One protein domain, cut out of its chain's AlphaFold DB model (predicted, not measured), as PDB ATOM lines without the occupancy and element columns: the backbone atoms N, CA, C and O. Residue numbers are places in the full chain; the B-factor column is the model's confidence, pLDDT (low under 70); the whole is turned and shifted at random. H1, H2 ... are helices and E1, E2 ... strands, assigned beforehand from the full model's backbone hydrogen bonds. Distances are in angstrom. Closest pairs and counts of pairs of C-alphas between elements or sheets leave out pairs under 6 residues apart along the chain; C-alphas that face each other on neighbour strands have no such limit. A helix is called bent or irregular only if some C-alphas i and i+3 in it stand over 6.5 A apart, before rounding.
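What this domain is: This is residues 61 to 172 of the 172 residues of an uncharacterized protein of Diutina rugosa (UniProt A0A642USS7). The chain is wound in stacked turns, a short solenoid in which each turn lays one strand beside the last, making a parallel sheet of E1 to E5 along one side. H2 packs over one face of that sheet at E2, H3 stands just before E4, and residues 69 to 74 stick out. The printed part has 112 residues with three named helices and five named strands, in the order E1 H1 E2 H2 E3 H3 E4 E5, of mixed class; 50 residues are in named elements, under half. The whole is compact, with a radius of gyration of the C-alphas of 14.9 A, yet only just elongated, spanning 52 by 34 by 19 A.

Where its parts are: E1, residues 61 to 63, begins at C-alpha 61 at (29.206, -10.063, -15.401). H1 is residues 79 to 82. E2, residues 86 to 93, is 22.2 A long. H2, residues 97 to 104, is 10.3 A long. E3, residues 109 to 117, is 21.9 A long. H3 is residues 130 to 135; it is irregular, with C-alphas 131 and 134 8.9 A apart. E4, residues 136 to 142, is 16.9 A long, and E5, residues 158 to 162, ends at C-alpha 162 at (27.313, -24.614, 2.376).

How they stand to each other: The sheet runs E1 E2 E3 E4 E5, with parallel neighbours and E1 and E5 as edge strands. It is twisted, its C-alphas lying up to 4.4 A off the best plane. E1 and E2 stand at 29 degrees, with N 61 and O 87 at 2.8 A. E2 and E3 stand at 16 degrees, with N 90 and O 113 at 2.8 A. In E3 and E4, N 116 and O 140 are at 2.8 A; in E4 and E5, N 160 and O 139 are at 2.8 A. E1 H1 E2, E2 H2 E3 and E3 H3 E4 are strand-helix-strand units, parallel neighbour strands joined through a helix, with right-handed crossovers. H2 is on the sheet over E2 at a height of 9.7 A and runs along the strands, at 7 degrees to E2 on the local plane; the closest C-alphas of the two, Val 92 and Thr 100, are 7.5 A apart. H3 stands at the sheet's level, 3.3 A in height, and H1 only grazes the sheet with residues 79 to 81. H1 and H2 only just touch, with 3 pairs of C-alphas within 8 A, the closest being Leu 80 and His 103 at 7.5 A. In H2 every O i to N i+4 pair is within hydrogen-bond range; H3 has 0 of 2, and 2 of 3 O i to N i+3 pairs; H1 is too short for an O i to N i+4 pair.

The domain as a whole: The C-alphas farthest apart, those of Thr 74 and Leu 172, are 53.4 A apart; Leu 172 is the chain's last residue. The printed part has no cut. The long links are E1 to H1, E3 to H3 and E4 to E5. The mean pLDDT of the printed part is 78.0, and residues 65 to 83, 120 to 126 and 164 to 172 are under 70.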
ATOM      1  N   VAL A  61      30.472 -10.796 -15.405       85.38
ATOM      2  CA  VAL A  61      29.206 -10.063 -15.401       85.38
ATOM      3  C   VAL A  61      28.263 -10.697 -14.391       85.38
ATOM      4  O   VAL A  61      27.811 -11.829 -14.577       85.38
ATOM      5  N   GLU A  62      27.965  -9.989 -13.306       84.69
ATOM      6  CA  GLU A  62      26.952 -10.444 -12.359       84.69
ATOM      7  C   GLU A  62      25.550 -10.258 -12.944       84.69
ATOM      8  O   GLU A  62      25.206  -9.190 -13.442       84.69
ATOM      9  N   VAL A  63      24.750 -11.321 -12.889       80.25
ATOM     10  CA  VAL A  63      23.383 -11.366 -13.407       80.25
ATOM     11  C   VAL A  63      22.463 -11.920 -12.326       80.25
ATOM     12  O   VAL A  63      22.773 -12.905 -11.648       80.25
ATOM     13  N   THR A  64      21.304 -11.291 -12.160       72.38
ATOM     14  CA  THR A  64      20.300 -11.717 -11.181       72.38
ATOM     15  C   THR A  64      18.939 -11.813 -11.857       72.38
ATOM     16  O   THR A  64      18.561 -10.947 -12.638       72.38
ATOM     17  N   ALA A  65      18.196 -12.882 -11.570       64.06
ATOM     18  CA  ALA A  65      16.820 -13.031 -12.053       64.06
ATOM     19  C   ALA A  65      15.789 -12.355 -11.128       64.06
ATOM     20  O   ALA A  65      14.613 -12.268 -11.474       64.06
ATOM     21  N   ASP A  66      16.228 -11.885  -9.954       55.66
ATOM     22  CA  ASP A  66      15.360 -11.501  -8.832       55.66
ATOM     23  C   ASP A  66      14.806 -10.070  -8.928       55.66
ATOM     24  O   ASP A  66      13.963  -9.685  -8.118       55.66
ATOM     25  N   VAL A  67      15.222  -9.267  -9.909       49.09
ATOM     26  CA  VAL A  67      14.826  -7.853  -9.982       49.09
ATOM     27  C   VAL A  67      13.679  -7.656 -10.973       49.09
ATOM     28  O   VAL A  67      13.808  -6.999 -11.998       49.09
ATOM     29  N   VAL A  68      12.499  -8.179 -10.642       44.44
ATOM     30  CA  VAL A  68      11.265  -7.485 -11.037       44.44
ATOM     31  C   VAL A  68      10.961  -6.527  -9.895       44.44
ATOM     32  O   VAL A  68      10.368  -6.915  -8.892       44.44
ATOM     33  N   VAL A  69      11.406  -5.273 -10.006       42.88
ATOM     34  CA  VAL A  69      10.841  -4.227  -9.147       42.88
ATOM     35  C   VAL A  69       9.367  -4.130  -9.528       42.88
ATOM     36  O   VAL A  69       9.056  -3.791 -10.671       42.88
ATOM     37  N   GLU A  70       8.461  -4.468  -8.607       40.06
ATOM     38  CA  GLU A  70       7.027  -4.245  -8.804       40.06
ATOM     39  C   GLU A  70       6.808  -2.796  -9.266       40.06
ATOM     40  O   GLU A  70       7.141  -1.846  -8.558       40.06
ATOM     41  N   GLY A  71       6.297  -2.631 -10.488       40.78
ATOM     42  CA  GLY A  71       5.996  -1.325 -11.075       40.78
ATOM     43  C   GLY A  71       6.982  -0.802 -12.125       40.78
ATOM     44  O   GLY A  71       6.677   0.224 -12.729       40.78
ATOM     45  N   ASP A  72       8.101  -1.482 -12.405       39.44
ATOM     46  CA  ASP A  72       9.023  -1.065 -13.474       39.44
ATOM     47  C   ASP A  72       9.410  -2.223 -14.419       39.44
ATOM     48  O   ASP A  72      10.376  -2.950 -14.164       39.44
ATOM     49  N   PRO A  73       8.692  -2.397 -15.547       40.19
ATOM     50  CA  PRO A  73       8.983  -3.438 -16.531       40.19
ATOM     51  C   PRO A  73      10.296  -3.207 -17.302       40.19
ATOM     52  O   PRO A  73      10.702  -4.080 -18.065       40.19
ATOM     53  N   THR A  74      10.979  -2.069 -17.110       36.66
ATOM     54  CA  THR A  74      12.300  -1.797 -17.704       36.66
ATOM     55  C   THR A  74      13.467  -2.326 -16.866       36.66
ATOM     56  O   THR A  74      14.603  -2.320 -17.336       36.66
ATOM     57  N   LYS A  75      13.198  -2.810 -15.644       40.59
ATOM     58  CA  LYS A  75      14.206  -3.348 -14.713       40.59
ATOM     59  C   LYS A  75      14.375  -4.854 -14.745       40.59
ATOM     60  O   LYS A  75      15.228  -5.365 -14.025       40.59
ATOM     61  N   ILE A  76      13.610  -5.555 -15.579       43.12
ATOM     62  CA  ILE A  76      13.986  -6.921 -15.917       43.12
ATOM     63  C   ILE A  76      15.341  -6.798 -16.605       43.12
ATOM     64  O   ILE A  76      15.442  -6.204 -17.679       43.12
ATOM     65  N   ASP A  77      16.379  -7.299 -15.943       52.47
ATOM     66  CA  ASP A  77      17.745  -7.277 -16.447       52.47
ATOM     67  C   ASP A  77      17.847  -8.303 -17.590       52.47
ATOM     68  O   ASP A  77      18.370  -9.408 -17.473       52.47
ATOM     69  N   TYR A  78      17.244  -7.944 -18.728       53.56
ATOM     70  CA  TYR A  78      17.269  -8.665 -19.999       53.56
ATOM     71  C   TYR A  78      18.672  -8.667 -20.630       53.56
ATOM     72  O   TYR A  78      18.844  -9.185 -21.735       53.56
ATOM     73  N   THR A  79      19.681  -8.127 -19.937       55.06
ATOM     74  CA  THR A  79      21.088  -8.135 -20.349       55.06
ATOM     75  C   THR A  79      21.545  -9.537 -20.730       55.06
ATOM     76  O   THR A  79      22.176  -9.676 -21.765       55.06
ATOM     77  N   LEU A  80      21.134 -10.604 -20.033       55.03
ATOM     78  CA  LEU A  80      21.517 -11.982 -20.398       55.03
ATOM     79  C   LEU A  80      21.178 -12.399 -21.837       55.03
ATOM     80  O   LEU A  80      21.918 -13.180 -22.431       55.03
ATOM     81  N   ALA A  81      20.069 -11.916 -22.398       55.97
ATOM     82  CA  ALA A  81      19.662 -12.271 -23.758       55.97
ATOM     83  C   ALA A  81      20.362 -11.425 -24.833       55.97
ATOM     84  O   ALA A  81      20.325 -11.785 -26.006       55.97
ATOM     85  N   MET A  82      20.956 -10.299 -24.433       64.56
ATOM     86  CA  MET A  82      21.541  -9.296 -25.325       64.56
ATOM     87  C   MET A  82      23.052  -9.125 -25.117       64.56
ATOM     88  O   MET A  82      23.686  -8.306 -25.776       64.56
ATOM     89  N   LEU A  83      23.626  -9.874 -24.179       68.19
ATOM     90  CA  LEU A  83      25.050  -9.892 -23.912       68.19
ATOM     91  C   LEU A  83      25.771 -10.658 -25.030       68.19
ATOM     92  O   LEU A  83      25.320 -11.747 -25.404       68.19
ATOM     93  N   PRO A  84      26.918 -10.154 -25.517       77.94
ATOM     94  CA  PRO A  84      27.846 -11.007 -26.237       77.94
ATOM     95  C   PRO A  84      28.322 -12.130 -25.308       77.94
ATOM     96  O   PRO A  84      28.154 -12.076 -24.083       77.94
ATOM     97  N   ALA A  85      28.940 -13.159 -25.881       86.12
ATOM     98  CA  ALA A  85      29.460 -14.265 -25.093       86.12
ATOM     99  C   ALA A  85      30.470 -13.750 -24.046       86.12
ATOM    100  O   ALA A  85      31.570 -13.326 -24.380       86.12
ATOM    101  N   CYS A  86      30.102 -13.818 -22.766       88.88
ATOM    102  CA  CYS A  86      30.912 -13.340 -21.640       88.88
ATOM    103  C   CYS A  86      30.947 -14.359 -20.492       88.88
ATOM    104  O   CYS A  86      30.273 -15.393 -20.541       88.88
ATOM    105  N   ASN A  87      31.760 -14.103 -19.467       91.31
ATOM    106  CA  ASN A  87      31.731 -14.892 -18.235       91.31
ATOM    107  C   ASN A  87      30.671 -14.309 -17.304       91.31
ATOM    108  O   ASN A  87      30.741 -13.132 -16.961       91.31
ATOM    109  N   ILE A  88      29.706 -15.120 -16.880       89.69
ATOM    110  CA  ILE A  88      28.592 -14.656 -16.050       89.69
ATOM    111  C   ILE A  88      28.639 -15.249 -14.641       89.69
ATOM    112  O   ILE A  88      29.057 -16.390 -14.417       89.69
ATOM    113  N   VAL A  89      28.175 -14.468 -13.674       91.69
ATOM    114  CA  VAL A  89      28.049 -14.847 -12.268       91.69
ATOM    115  C   VAL A  89      26.581 -14.749 -11.901       91.69
ATOM    116  O   VAL A  89      26.011 -13.666 -11.899       91.69
ATOM    117  N   VAL A  90      25.964 -15.886 -11.617       90.88
ATOM    118  CA  VAL A  90      24.531 -15.984 -11.358       90.88
ATOM    119  C   VAL A  90      24.330 -16.284  -9.882       90.88
ATOM    120  O   VAL A  90      24.691 -17.365  -9.414       90.88
ATOM    121  N   ASN A  91      23.710 -15.355  -9.164       90.62
ATOM    122  CA  ASN A  91      23.251 -15.569  -7.796       90.62
ATOM    123  C   ASN A  91      21.727 -15.705  -7.822       90.62
ATOM    124  O   ASN A  91      21.029 -14.803  -8.280       90.62
ATOM    125  N   VAL A  92      21.205 -16.852  -7.386       88.88
ATOM    126  CA  VAL A  92      19.777 -17.163  -7.506       88.88
ATOM    127  C   VAL A  92      19.251 -17.873  -6.264       88.88
ATOM    128  O   VAL A  92      19.939 -18.688  -5.640       88.88
ATOM    129  N   THR A  93      18.006 -17.577  -5.902       88.94
ATOM    130  CA  THR A  93      17.286 -18.352  -4.889       88.94
ATOM    131  C   THR A  93      16.521 -19.516  -5.526       88.94
ATOM    132  O   THR A  93      16.114 -19.457  -6.686       88.94
ATOM    133  N   THR A  94      16.270 -20.587  -4.775       87.81
ATOM    134  CA  THR A  94      15.457 -21.739  -5.230       87.81
ATOM    135  C   THR A  94      14.108 -21.329  -5.835       87.81
ATOM    136  O   THR A  94      13.673 -21.937  -6.813       87.81
ATOM    137  N   LYS A  95      13.496 -20.245  -5.336       86.00
ATOM    138  CA  LYS A  95      12.241 -19.664  -5.845       86.00
ATOM    139  C   LYS A  95      12.305 -19.262  -7.324       86.00
ATOM    140  O   LYS A  95      11.321 -19.440  -8.036       86.00
ATOM    141  N   PHE A  96      13.438 -18.732  -7.784       85.50
ATOM    142  CA  PHE A  96      13.609 -18.226  -9.152       85.50
ATOM    143  C   PHE A  96      14.474 -19.135 -10.031       85.50
ATOM    144  O   PHE A  96      14.639 -18.872 -11.219       85.50
ATOM    145  N   LEU A  97      14.980 -20.245  -9.482       87.38
ATOM    146  CA  LEU A  97      15.918 -21.133 -10.165       87.38
ATOM    147  C   LEU A  97      15.408 -21.612 -11.529       87.38
ATOM    148  O   LEU A  97      16.148 -21.550 -12.502       87.38
ATOM    149  N   GLN A  98      14.153 -22.054 -11.628       87.06
ATOM    150  CA  GLN A  98      13.620 -22.561 -12.897       87.06
ATOM    151  C   GLN A  98      13.585 -21.481 -13.990       87.06
ATOM    152  O   GLN A  98      13.948 -21.758 -15.131       87.06
ATOM    153  N   LEU A  99      13.191 -20.254 -13.636       85.81
ATOM    154  CA  LEU A  99      13.184 -19.124 -14.565       85.81
ATOM    155  C   LEU A  99      14.611 -18.784 -15.007       85.81
ATOM    156  O   LEU A  99      14.876 -18.647 -16.199       85.81
ATOM    157  N   THR A 100      15.547 -18.726 -14.061       87.56
ATOM    158  CA  THR A 100      16.964 -18.483 -14.344       87.56
ATOM    159  C   THR A 100      17.545 -19.532 -15.284       87.56
ATOM    160  O   THR A 100      18.218 -19.179 -16.249       87.56
ATOM    161  N   LEU A 101      17.266 -20.817 -15.056       89.75
ATOM    162  CA  LEU A 101      17.750 -21.890 -15.929       89.75
ATOM    163  C   LEU A 101      17.156 -21.792 -17.333       89.75
ATOM    164  O   LEU A 101      17.902 -21.916 -18.299       89.75
ATOM    165  N   TRP A 102      15.864 -21.479 -17.454       87.44
ATOM    166  CA  TRP A 102      15.229 -21.238 -18.753       87.44
ATOM    167  C   TRP A 102      15.916 -20.109 -19.543       87.44
ATOM    168  O   TRP A 102      16.084 -20.208 -20.759       87.44
ATOM    169  N   HIS A 103      16.374 -19.054 -18.862       85.94
ATOM    170  CA  HIS A 103      17.176 -18.003 -19.493       85.94
ATOM    171  C   HIS A 103      18.581 -18.482 -19.869       85.94
ATOM    172  O   HIS A 103      19.037 -18.216 -20.983       85.94
ATOM    173  N   LEU A 104      19.258 -19.215 -18.983       88.75
ATOM    174  CA  LEU A 104      20.597 -19.748 -19.246       88.75
ATOM    175  C   LEU A 104      20.619 -20.751 -20.407       88.75
ATOM    176  O   LEU A 104      21.617 -20.838 -21.111       88.75
ATOM    177  N   GLU A 105      19.534 -21.479 -20.662       89.69
ATOM    178  CA  GLU A 105      19.427 -22.353 -21.841       89.69
ATOM    179  C   GLU A 105      19.461 -21.578 -23.168       89.69
ATOM    180  O   GLU A 105      19.820 -22.136 -24.205       89.69
ATOM    181  N   ARG A 106      19.086 -20.295 -23.148       87.00
ATOM    182  CA  ARG A 106      18.924 -19.452 -24.342       87.00
ATOM    183  C   ARG A 106      20.025 -18.403 -24.490       87.00
ATOM    184  O   ARG A 106      20.229 -17.899 -25.590       87.00
ATOM    185  N   ALA A 107      20.707 -18.064 -23.399       85.69
ATOM    186  CA  ALA A 107      21.758 -17.058 -23.374       85.69
ATOM    187  C   ALA A 107      23.075 -17.578 -23.975       85.69
ATOM    188  O   ALA A 107      23.438 -18.752 -23.837       85.69
ATOM    189  N   GLN A 108      23.831 -16.680 -24.604       86.50
ATOM    190  CA  GLN A 108      25.194 -16.961 -25.046       86.50
ATOM    191  C   GLN A 108      26.189 -16.475 -23.989       86.50
ATOM    192  O   GLN A 108      26.266 -15.296 -23.680       86.50
ATOM    193  N   PHE A 109      26.963 -17.401 -23.430       90.00
ATOM    194  CA  PHE A 109      28.033 -17.110 -22.475       90.00
ATOM    195  C   PHE A 109      29.206 -18.069 -22.675       90.00
ATOM    196  O   PHE A 109      29.030 -19.200 -23.153       90.00
ATOM    197  N   ILE A 110      30.396 -17.595 -22.297       92.50
ATOM    198  CA  ILE A 110      31.664 -18.335 -22.304       92.50
ATOM    199  C   ILE A 110      31.679 -19.314 -21.131       92.50
ATOM    200  O   ILE A 110      31.899 -20.513 -21.311       92.50
ATOM    201  N   SER A 111      31.415 -18.806 -19.928       94.88
ATOM    202  CA  SER A 111      31.353 -19.602 -18.707       94.88
ATOM    203  C   SER A 111      30.352 -19.020 -17.714       94.88
ATOM    204  O   SER A 111      30.014 -17.840 -17.779       94.88
ATOM    205  N   VAL A 112      29.859 -19.858 -16.806       94.44
ATOM    206  CA  VAL A 112      28.952 -19.466 -15.730       94.44
ATOM    207  C   VAL A 112      29.465 -19.967 -14.385       94.44
ATOM    208  O   VAL A 112      29.854 -21.132 -14.236       94.44
ATOM    209  N   ARG A 113      29.438 -19.077 -13.392       95.75
ATOM    210  CA  ARG A 113      29.493 -19.425 -11.971       95.75
ATOM    211  C   ARG A 113      28.092 -19.290 -11.399       95.75
ATOM    212  O   ARG A 113      27.523 -18.207 -11.453       95.75
ATOM    213  N   LEU A 114      27.539 -20.374 -10.872       94.31
ATOM    214  CA  LEU A 114      26.166 -20.416 -10.375       94.31
ATOM    215  C   LEU A 114      26.160 -20.616  -8.860       94.31
ATOM    216  O   LEU A 114      26.678 -21.616  -8.368       94.31
ATOM    217  N   SER A 115      25.537 -19.701  -8.129       93.88
ATOM    218  CA  SER A 115      25.291 -19.815  -6.694       93.88
ATOM    219  C   SER A 115      23.796 -19.943  -6.446       93.88
ATOM    220  O   SER A 115      23.034 -19.017  -6.719       93.88
ATOM    221  N   ILE A 116      23.376 -21.090  -5.918       91.75
ATOM    222  CA  ILE A 116      21.982 -21.386  -5.590       91.75
ATOM    223  C   ILE A 116      21.840 -21.376  -4.072       91.75
ATOM    224  O   ILE A 116      22.516 -22.135  -3.374       91.75
ATOM    225  N   SER A 117      20.950 -20.534  -3.564       91.19
ATOM    226  CA  SER A 117      20.627 -20.471  -2.139       91.19
ATOM    227  C   SER A 117      19.171 -20.839  -1.894       91.19
ATOM    228  O   SER A 117      18.280 -20.421  -2.634       91.19
ATOM    229  N   ASP A 118      18.914 -21.632  -0.858       86.44
ATOM    230  CA  ASP A 118      17.548 -21.878  -0.413       86.44
ATOM    231  C   ASP A 118      17.167 -20.904   0.704       86.44
ATOM    232  O   ASP A 118      17.751 -20.911   1.791       86.44
ATOM    233  N   SER A 119      16.198 -20.034   0.421       77.06
ATOM    234  CA  SER A 119      15.646 -19.088   1.401       77.06
ATOM    235  C   SER A 119      14.410 -19.639   2.112       77.06
ATOM    236  O   SER A 119      13.986 -19.097   3.132       77.06
ATOM    237  N   SER A 120      13.843 -20.733   1.606       67.69
ATOM    238  CA  SER A 120      12.584 -21.302   2.066       67.69
ATOM    239  C   SER A 120      12.785 -22.771   2.411       67.69
ATOM    240  O   SER A 120      13.339 -23.500   1.614       67.69
ATOM    241  N   TYR A 121      12.291 -23.270   3.543       63.34
ATOM    242  CA  TYR A 121      12.354 -24.708   3.887       63.34
ATOM    243  C   TYR A 121      11.485 -25.609   2.969       63.34
ATOM    244  O   TYR A 121      11.050 -26.697   3.352       63.34
ATOM    245  N   CYS A 122      11.167 -25.136   1.768       55.62
ATOM    246  CA  CYS A 122      10.153 -25.655   0.877       55.62
ATOM    247  C   CYS A 122      10.765 -26.662  -0.100       55.62
ATOM    248  O   CYS A 122      10.963 -26.371  -1.268       55.62
ATOM    249  N   GLY A 123      10.977 -27.887   0.373       58.06
ATOM    250  CA  GLY A 123      11.054 -29.066  -0.491       58.06
ATOM    251  C   GLY A 123      12.355 -29.271  -1.276       58.06
ATOM    252  O   GLY A 123      13.184 -28.393  -1.482       58.06
ATOM    253  N   LYS A 124      12.545 -30.520  -1.707       65.38
ATOM    254  CA  LYS A 124      13.678 -30.938  -2.538       65.38
ATOM    255  C   LYS A 124      13.480 -30.397  -3.955       65.38
ATOM    256  O   LYS A 124      12.731 -30.994  -4.725       65.38
ATOM    257  N   TYR A 125      14.149 -29.304  -4.308       67.81
ATOM    258  CA  TYR A 125      14.216 -28.858  -5.699       67.81
ATOM    259  C   TYR A 125      15.281 -29.650  -6.463       67.81
ATOM    260  O   TYR A 125      16.453 -29.650  -6.105       67.81
ATOM    261  N   CYS A 126      14.856 -30.331  -7.526       68.56
ATOM    262  CA  CYS A 126      15.725 -31.058  -8.448       68.56
ATOM    263  C   CYS A 126      15.810 -30.228  -9.729       68.56
ATOM    264  O   CYS A 126      14.827 -30.149 -10.466       68.56
ATOM    265  N   ALA A 127      16.942 -29.574  -9.972       83.19
ATOM    266  CA  ALA A 127      17.165 -28.836 -11.206       83.19
ATOM    267  C   ALA A 127      18.277 -29.509 -12.003       83.19
ATOM    268  O   ALA A 127      19.364 -29.731 -11.476       83.19
ATOM    269  N   ASP A 128      18.000 -29.845 -13.261       89.88
ATOM    270  CA  ASP A 128      18.998 -30.440 -14.143       89.88
ATOM    271  C   ASP A 128      19.968 -29.355 -14.628       89.88
ATOM    272  O   ASP A 128      19.605 -28.511 -15.441       89.88
ATOM    273  N   LEU A 129      21.206 -29.367 -14.131       93.62
ATOM    274  CA  LEU A 129      22.259 -28.430 -14.535       93.62
ATOM    275  C   LEU A 129      23.156 -29.011 -15.637       93.62
ATOM    276  O   LEU A 129      24.148 -28.387 -16.023       93.62
ATOM    277  N   ARG A 130      22.857 -30.210 -16.160       93.75
ATOM    278  CA  ARG A 130      23.714 -30.876 -17.153       93.75
ATOM    279  C   ARG A 130      23.767 -30.137 -18.481       93.75
ATOM    280  O   ARG A 130      24.796 -30.221 -19.147       93.75
ATOM    281  N   PHE A 131      22.710 -29.411 -18.850       94.25
ATOM    282  CA  PHE A 131      22.682 -28.629 -20.090       94.25
ATOM    283  C   PHE A 131      23.775 -27.549 -20.121       94.25
ATOM    284  O   PHE A 131      24.257 -27.196 -21.194       94.25
ATOM    285  N   LEU A 132      24.224 -27.072 -18.952       94.25
ATOM    286  CA  LEU A 132      25.322 -26.112 -18.855       94.25
ATOM    287  C   LEU A 132      26.677 -26.743 -19.213       94.25
ATOM    288  O   LEU A 132      27.599 -26.029 -19.601       94.25
ATOM    289  N   GLY A 133      26.810 -28.070 -19.110       94.88
ATOM    290  CA  GLY A 133      27.966 -28.829 -19.585       94.88
ATOM    291  C   GLY A 133      29.311 -28.233 -19.161       94.88
ATOM    292  O   GLY A 133      29.574 -28.007 -17.979       94.88
ATOM    293  N   THR A 134      30.183 -27.986 -20.139       95.75
ATOM    294  CA  THR A 134      31.515 -27.390 -19.938       95.75
ATOM    295  C   THR A 134      31.481 -25.907 -19.586       95.75
ATOM    296  O   THR A 134      32.487 -25.391 -19.106       95.75
ATOM    297  N   LYS A 135      30.351 -25.224 -19.809       95.12
ATOM    298  CA  LYS A 135      30.205 -23.803 -19.490       95.12
ATOM    299  C   LYS A 135      30.026 -23.574 -17.990       95.12
ATOM    300  O   LYS A 135      30.390 -22.508 -17.511       95.12
ATOM    301  N   LEU A 136      29.513 -24.551 -17.232       96.31
ATOM    302  CA  LEU A 136      29.431 -24.451 -15.771       96.31
ATOM    303  C   LEU A 136      30.819 -24.617 -15.138       96.31
ATOM    304  O   LEU A 136      31.298 -25.733 -14.926       96.31
ATOM    305  N   ALA A 137      31.463 -23.493 -14.828       96.19
ATOM    306  CA  ALA A 137      32.807 -23.462 -14.264       96.19
ATOM    307  C   ALA A 137      32.796 -23.702 -12.748       96.19
ATOM    308  O   ALA A 137      33.562 -24.528 -12.243       96.19
ATOM    309  N   GLU A 138      31.906 -23.010 -12.032       97.19
ATOM    310  CA  GLU A 138      31.770 -23.111 -10.578       97.19
ATOM    311  C   GLU A 138      30.298 -23.243 -10.171       97.19
ATOM    312  O   GLU A 138      29.428 -22.576 -10.731       97.19
ATOM    313  N   LEU A 139      30.030 -24.085  -9.173       95.50
ATOM    314  CA  LEU A 139      28.708 -24.264  -8.578       95.50
ATOM    315  C   LEU A 139      28.812 -24.110  -7.061       95.50
ATOM    316  O   LEU A 139      29.588 -24.822  -6.420       95.50
ATOM    317  N   SER A 140      28.021 -23.209  -6.491       95.19
ATOM    318  CA  SER A 140      27.853 -23.037  -5.051       95.19
ATOM    319  C   SER A 140      26.421 -23.378  -4.659       95.19
ATOM    320  O   SER A 140      25.474 -22.855  -5.242       95.19
ATOM    321  N   LEU A 141      26.252 -24.271  -3.688       92.06
ATOM    322  CA  LEU A 141      24.950 -24.702  -3.185       92.06
ATOM    323  C   LEU A 141      24.871 -24.399  -1.694       92.06
ATOM    324  O   LEU A 141      25.616 -24.985  -0.910       92.06
ATOM    325  N   ASN A 142      23.955 -23.515  -1.304       91.69
ATOM    326  CA  ASN A 142      23.737 -23.135   0.087       91.69
ATOM    327  C   ASN A 142      22.350 -23.589   0.555       91.69
ATOM    328  O   ASN A 142      21.340 -23.050   0.103       91.69
ATOM    329  N   LYS A 143      22.312 -24.583   1.453       88.19
ATOM    330  CA  LYS A 143      21.083 -25.224   1.969       88.19
ATOM    331  C   LYS A 143      20.204 -25.878   0.890       88.19
ATOM    332  O   LYS A 143      19.028 -26.118   1.121       88.19
ATOM    333  N   VAL A 144      20.773 -26.216  -0.270       84.81
ATOM    334  CA  VAL A 144      20.053 -26.859  -1.384       84.81
ATOM    335  C   VAL A 144      20.327 -28.364  -1.407       84.81
ATOM    336  O   VAL A 144      21.468 -28.802  -1.253       84.81
ATOM    337  N   VAL A 145      19.290 -29.168  -1.651       80.69
ATOM    338  CA  VAL A 145      19.411 -30.618  -1.863       80.69
ATOM    339  C   VAL A 145      19.465 -30.912  -3.360       80.69
ATOM    340  O   VAL A 145      18.506 -30.629  -4.063       80.69
ATOM    341  N   VAL A 146      20.545 -31.535  -3.839       78.56
ATOM    342  CA  VAL A 146      20.721 -31.912  -5.257       78.56
ATOM    343  C   VAL A 146      21.063 -33.390  -5.414       78.56
ATOM    344  O   VAL A 146      21.707 -33.991  -4.547       78.56
ATOM    345  N   ASN A 147      20.686 -33.997  -6.540       84.19
ATOM    346  CA  ASN A 147      21.155 -35.328  -6.897       84.19
ATOM    347  C   ASN A 147      22.470 -35.228  -7.677       84.19
ATOM    348  O   ASN A 147      22.476 -35.168  -8.904       84.19
ATOM    349  N   PHE A 148      23.600 -35.298  -6.970       81.19
ATOM    350  CA  PHE A 148      24.947 -35.196  -7.557       81.19
ATOM    351  C   PHE A 148      25.196 -36.109  -8.768       81.19
ATOM    352  O   PHE A 148      25.989 -35.765  -9.637       81.19
ATOM    353  N   LYS A 149      24.537 -37.275  -8.841       83.75
ATOM    354  CA  LYS A 149      24.718 -38.217  -9.958       83.75
ATOM    355  C   LYS A 149      23.920 -37.836 -11.202       83.75
ATOM    356  O   LYS A 149      24.305 -38.240 -12.296       83.75
ATOM    357  N   LYS A 150      22.787 -37.153 -11.029       87.25
ATOM    358  CA  LYS A 150      21.833 -36.870 -12.110       87.25
ATOM    359  C   LYS A 150      21.846 -35.417 -12.556       87.25
ATOM    360  O   LYS A 150      21.643 -35.186 -13.738       87.25
ATOM    361  N   ASP A 151      22.124 -34.490 -11.650       87.12
ATOM    362  CA  ASP A 151      21.826 -33.075 -11.865       87.12
ATOM    363  C   ASP A 151      23.072 -32.242 -12.171       87.12
ATOM    364  O   ASP A 151      22.960 -31.171 -12.752       87.12
ATOM    365  N   ILE A 152      24.268 -32.713 -11.801       89.75
ATOM    366  CA  ILE A 152      25.509 -31.936 -11.921       89.75
ATOM    367  C   ILE A 152      26.349 -32.455 -13.097       89.75
ATOM    368  O   ILE A 152      26.606 -33.661 -13.184       89.75
ATOM    369  N   PRO A 153      26.821 -31.576 -14.001       93.06
ATOM    370  CA  PRO A 153      27.695 -31.988 -15.088       93.06
ATOM    371  C   PRO A 153      29.053 -32.458 -14.551       93.06
ATOM    372  O   PRO A 153      29.658 -31.838 -13.679       93.06
ATOM    373  N   LYS A 154      29.586 -33.541 -15.131       93.06
ATOM    374  CA  LYS A 154      30.900 -34.106 -14.753       93.06
ATOM    375  C   LYS A 154      32.083 -33.175 -15.055       93.06
ATOM    376  O   LYS A 154      33.183 -33.414 -14.577       93.06
ATOM    377  N   THR A 155      31.858 -32.155 -15.875       94.56
ATOM    378  CA  THR A 155      32.835 -31.144 -16.297       94.56
ATOM    379  C   THR A 155      33.001 -30.003 -15.295       94.56
ATOM    380  O   THR A 155      33.844 -29.134 -15.514       94.56
ATOM    381  N   LEU A 156      32.214 -29.992 -14.212       95.94
ATOM    382  CA  LEU A 156      32.296 -28.985 -13.160       95.94
ATOM    383  C   LEU A 156      33.700 -28.964 -12.537       95.94
ATOM    384  O   LEU A 156      34.173 -29.977 -12.023       95.94
ATOM    385  N   ARG A 157      34.353 -27.797 -12.546       96.06
ATOM    386  CA  ARG A 157      35.720 -27.648 -12.020       96.06
ATOM    387  C   ARG A 157      35.749 -27.428 -10.516       96.06
ATOM    388  O   ARG A 157      36.683 -27.862  -9.848       96.06
ATOM    389  N   LYS A 158      34.741 -26.737  -9.984       97.00
ATOM    390  CA  LYS A 158      34.690 -26.350  -8.577       97.00
ATOM    391  C   LYS A 158      33.273 -26.442  -8.039       97.00
ATOM    392  O   LYS A 158      32.344 -25.876  -8.609       97.00
ATOM    393  N   LEU A 159      33.140 -27.126  -6.912       94.88
ATOM    394  CA  LEU A 159      31.889 -27.303  -6.192       94.88
ATOM    395  C   LEU A 159      32.058 -26.771  -4.768       94.88
ATOM    396  O   LEU A 159      32.992 -27.166  -4.069       94.88
ATOM    397  N   ARG A 160      31.155 -25.892  -4.340       94.94
ATOM    398  CA  ARG A 160      31.056 -25.392  -2.967       94.94
ATOM    399  C   ARG A 160      29.721 -25.806  -2.377       94.94
ATOM    400  O   ARG A 160      28.684 -25.677  -3.023       94.94
ATOM    401  N   LEU A 161      29.769 -26.333  -1.162       91.62
ATOM    402  CA  LEU A 161      28.612 -26.842  -0.443       91.62
ATOM    403  C   LEU A 161      28.564 -26.158   0.917       91.62
ATOM    404  O   LEU A 161      29.470 -26.329   1.730       91.62
ATOM    405  N   GLU A 162      27.513 -25.388   1.157       90.75
ATOM    406  CA  GLU A 162      27.313 -24.614   2.376       90.75
ATOM    407  C   GLU A 162      25.962 -24.978   3.002       90.75
ATOM    408  O   GLU A 162      24.978 -25.233   2.308       90.75
ATOM    409  N   GLY A 163      25.905 -25.058   4.333       79.12
ATOM    410  CA  GLY A 163      24.643 -25.280   5.046       79.12
ATOM    411  C   GLY A 163      23.921 -26.597   4.725       79.12
ATOM    412  O   GLY A 163      22.699 -26.656   4.839       79.12
ATOM    413  N   LEU A 164      24.636 -27.652   4.316       69.94
ATOM    414  CA  LEU A 164      24.024 -28.955   4.049       69.94
ATOM    415  C   LEU A 164      23.537 -29.625   5.341       69.94
ATOM    416  O   LEU A 164      24.317 -29.881   6.257       69.94
ATOM    417  N   SER A 165      22.257 -29.992   5.373       64.69
ATOM    418  CA  SER A 165      21.708 -30.912   6.370       64.69
ATOM    419  C   SER A 165      21.660 -32.329   5.796       64.69
ATOM    420  O   SER A 165      20.987 -32.579   4.794       64.69
ATOM    421  N   TYR A 166      22.345 -33.277   6.434       56.09
ATOM    422  CA  TYR A 166      22.270 -34.689   6.058       56.09
ATOM    423  C   TYR A 166      20.912 -35.270   6.465       56.09
ATOM    424  O   TYR A 166      20.653 -35.474   7.649       56.09
ATOM    425  N   SER A 167      20.044 -35.588   5.499       56.84
ATOM    426  CA  SER A 167      18.885 -36.445   5.769       56.84
ATOM    427  C   SER A 167      19.316 -37.907   5.637       56.84
ATOM    428  O   SER A 167      19.368 -38.445   4.528       56.84
ATOM    429  N   SER A 168      19.644 -38.564   6.748       45.84
ATOM    430  CA  SER A 168      19.894 -40.008   6.799       45.84
ATOM    431  C   SER A 168      18.584 -40.772   6.578       45.84
ATOM    432  O   SER A 168      17.944 -41.244   7.511       45.84
ATOM    433  N   SER A 169      18.128 -40.846   5.330       48.88
ATOM    434  CA  SER A 169      16.998 -41.683   4.921       48.88
ATOM    435  C   SER A 169      17.519 -42.976   4.299       48.88
ATOM    436  O   SER A 169      17.254 -43.273   3.139       48.88
ATOM    437  N   SER A 170      18.306 -43.731   5.061       39.78
ATOM    438  CA  SER A 170      18.622 -45.124   4.755       39.78
ATOM    439  C   SER A 170      17.437 -45.985   5.187       39.78
ATOM    440  O   SER A 170      17.368 -46.424   6.332       39.78
ATOM    441  N   LYS A 171      16.483 -46.198   4.280       44.19
ATOM    442  CA  LYS A 171      15.662 -47.408   4.322       44.19
ATOM    443  C   LYS A 171      16.276 -48.390   3.330       44.19
ATOM    444  O   LYS A 171      16.193 -48.171   2.122       44.19
ATOM    445  N   LEU A 172      16.995 -49.358   3.904       37.88
ATOM    446  CA  LEU A 172      17.243 -50.676   3.320       37.88
ATOM    447  C   LEU A 172      15.907 -51.337   2.963       37.88
ATOM    448  O   LEU A 172      14.933 -51.101   3.717       37.88
TER     449      LEU A 172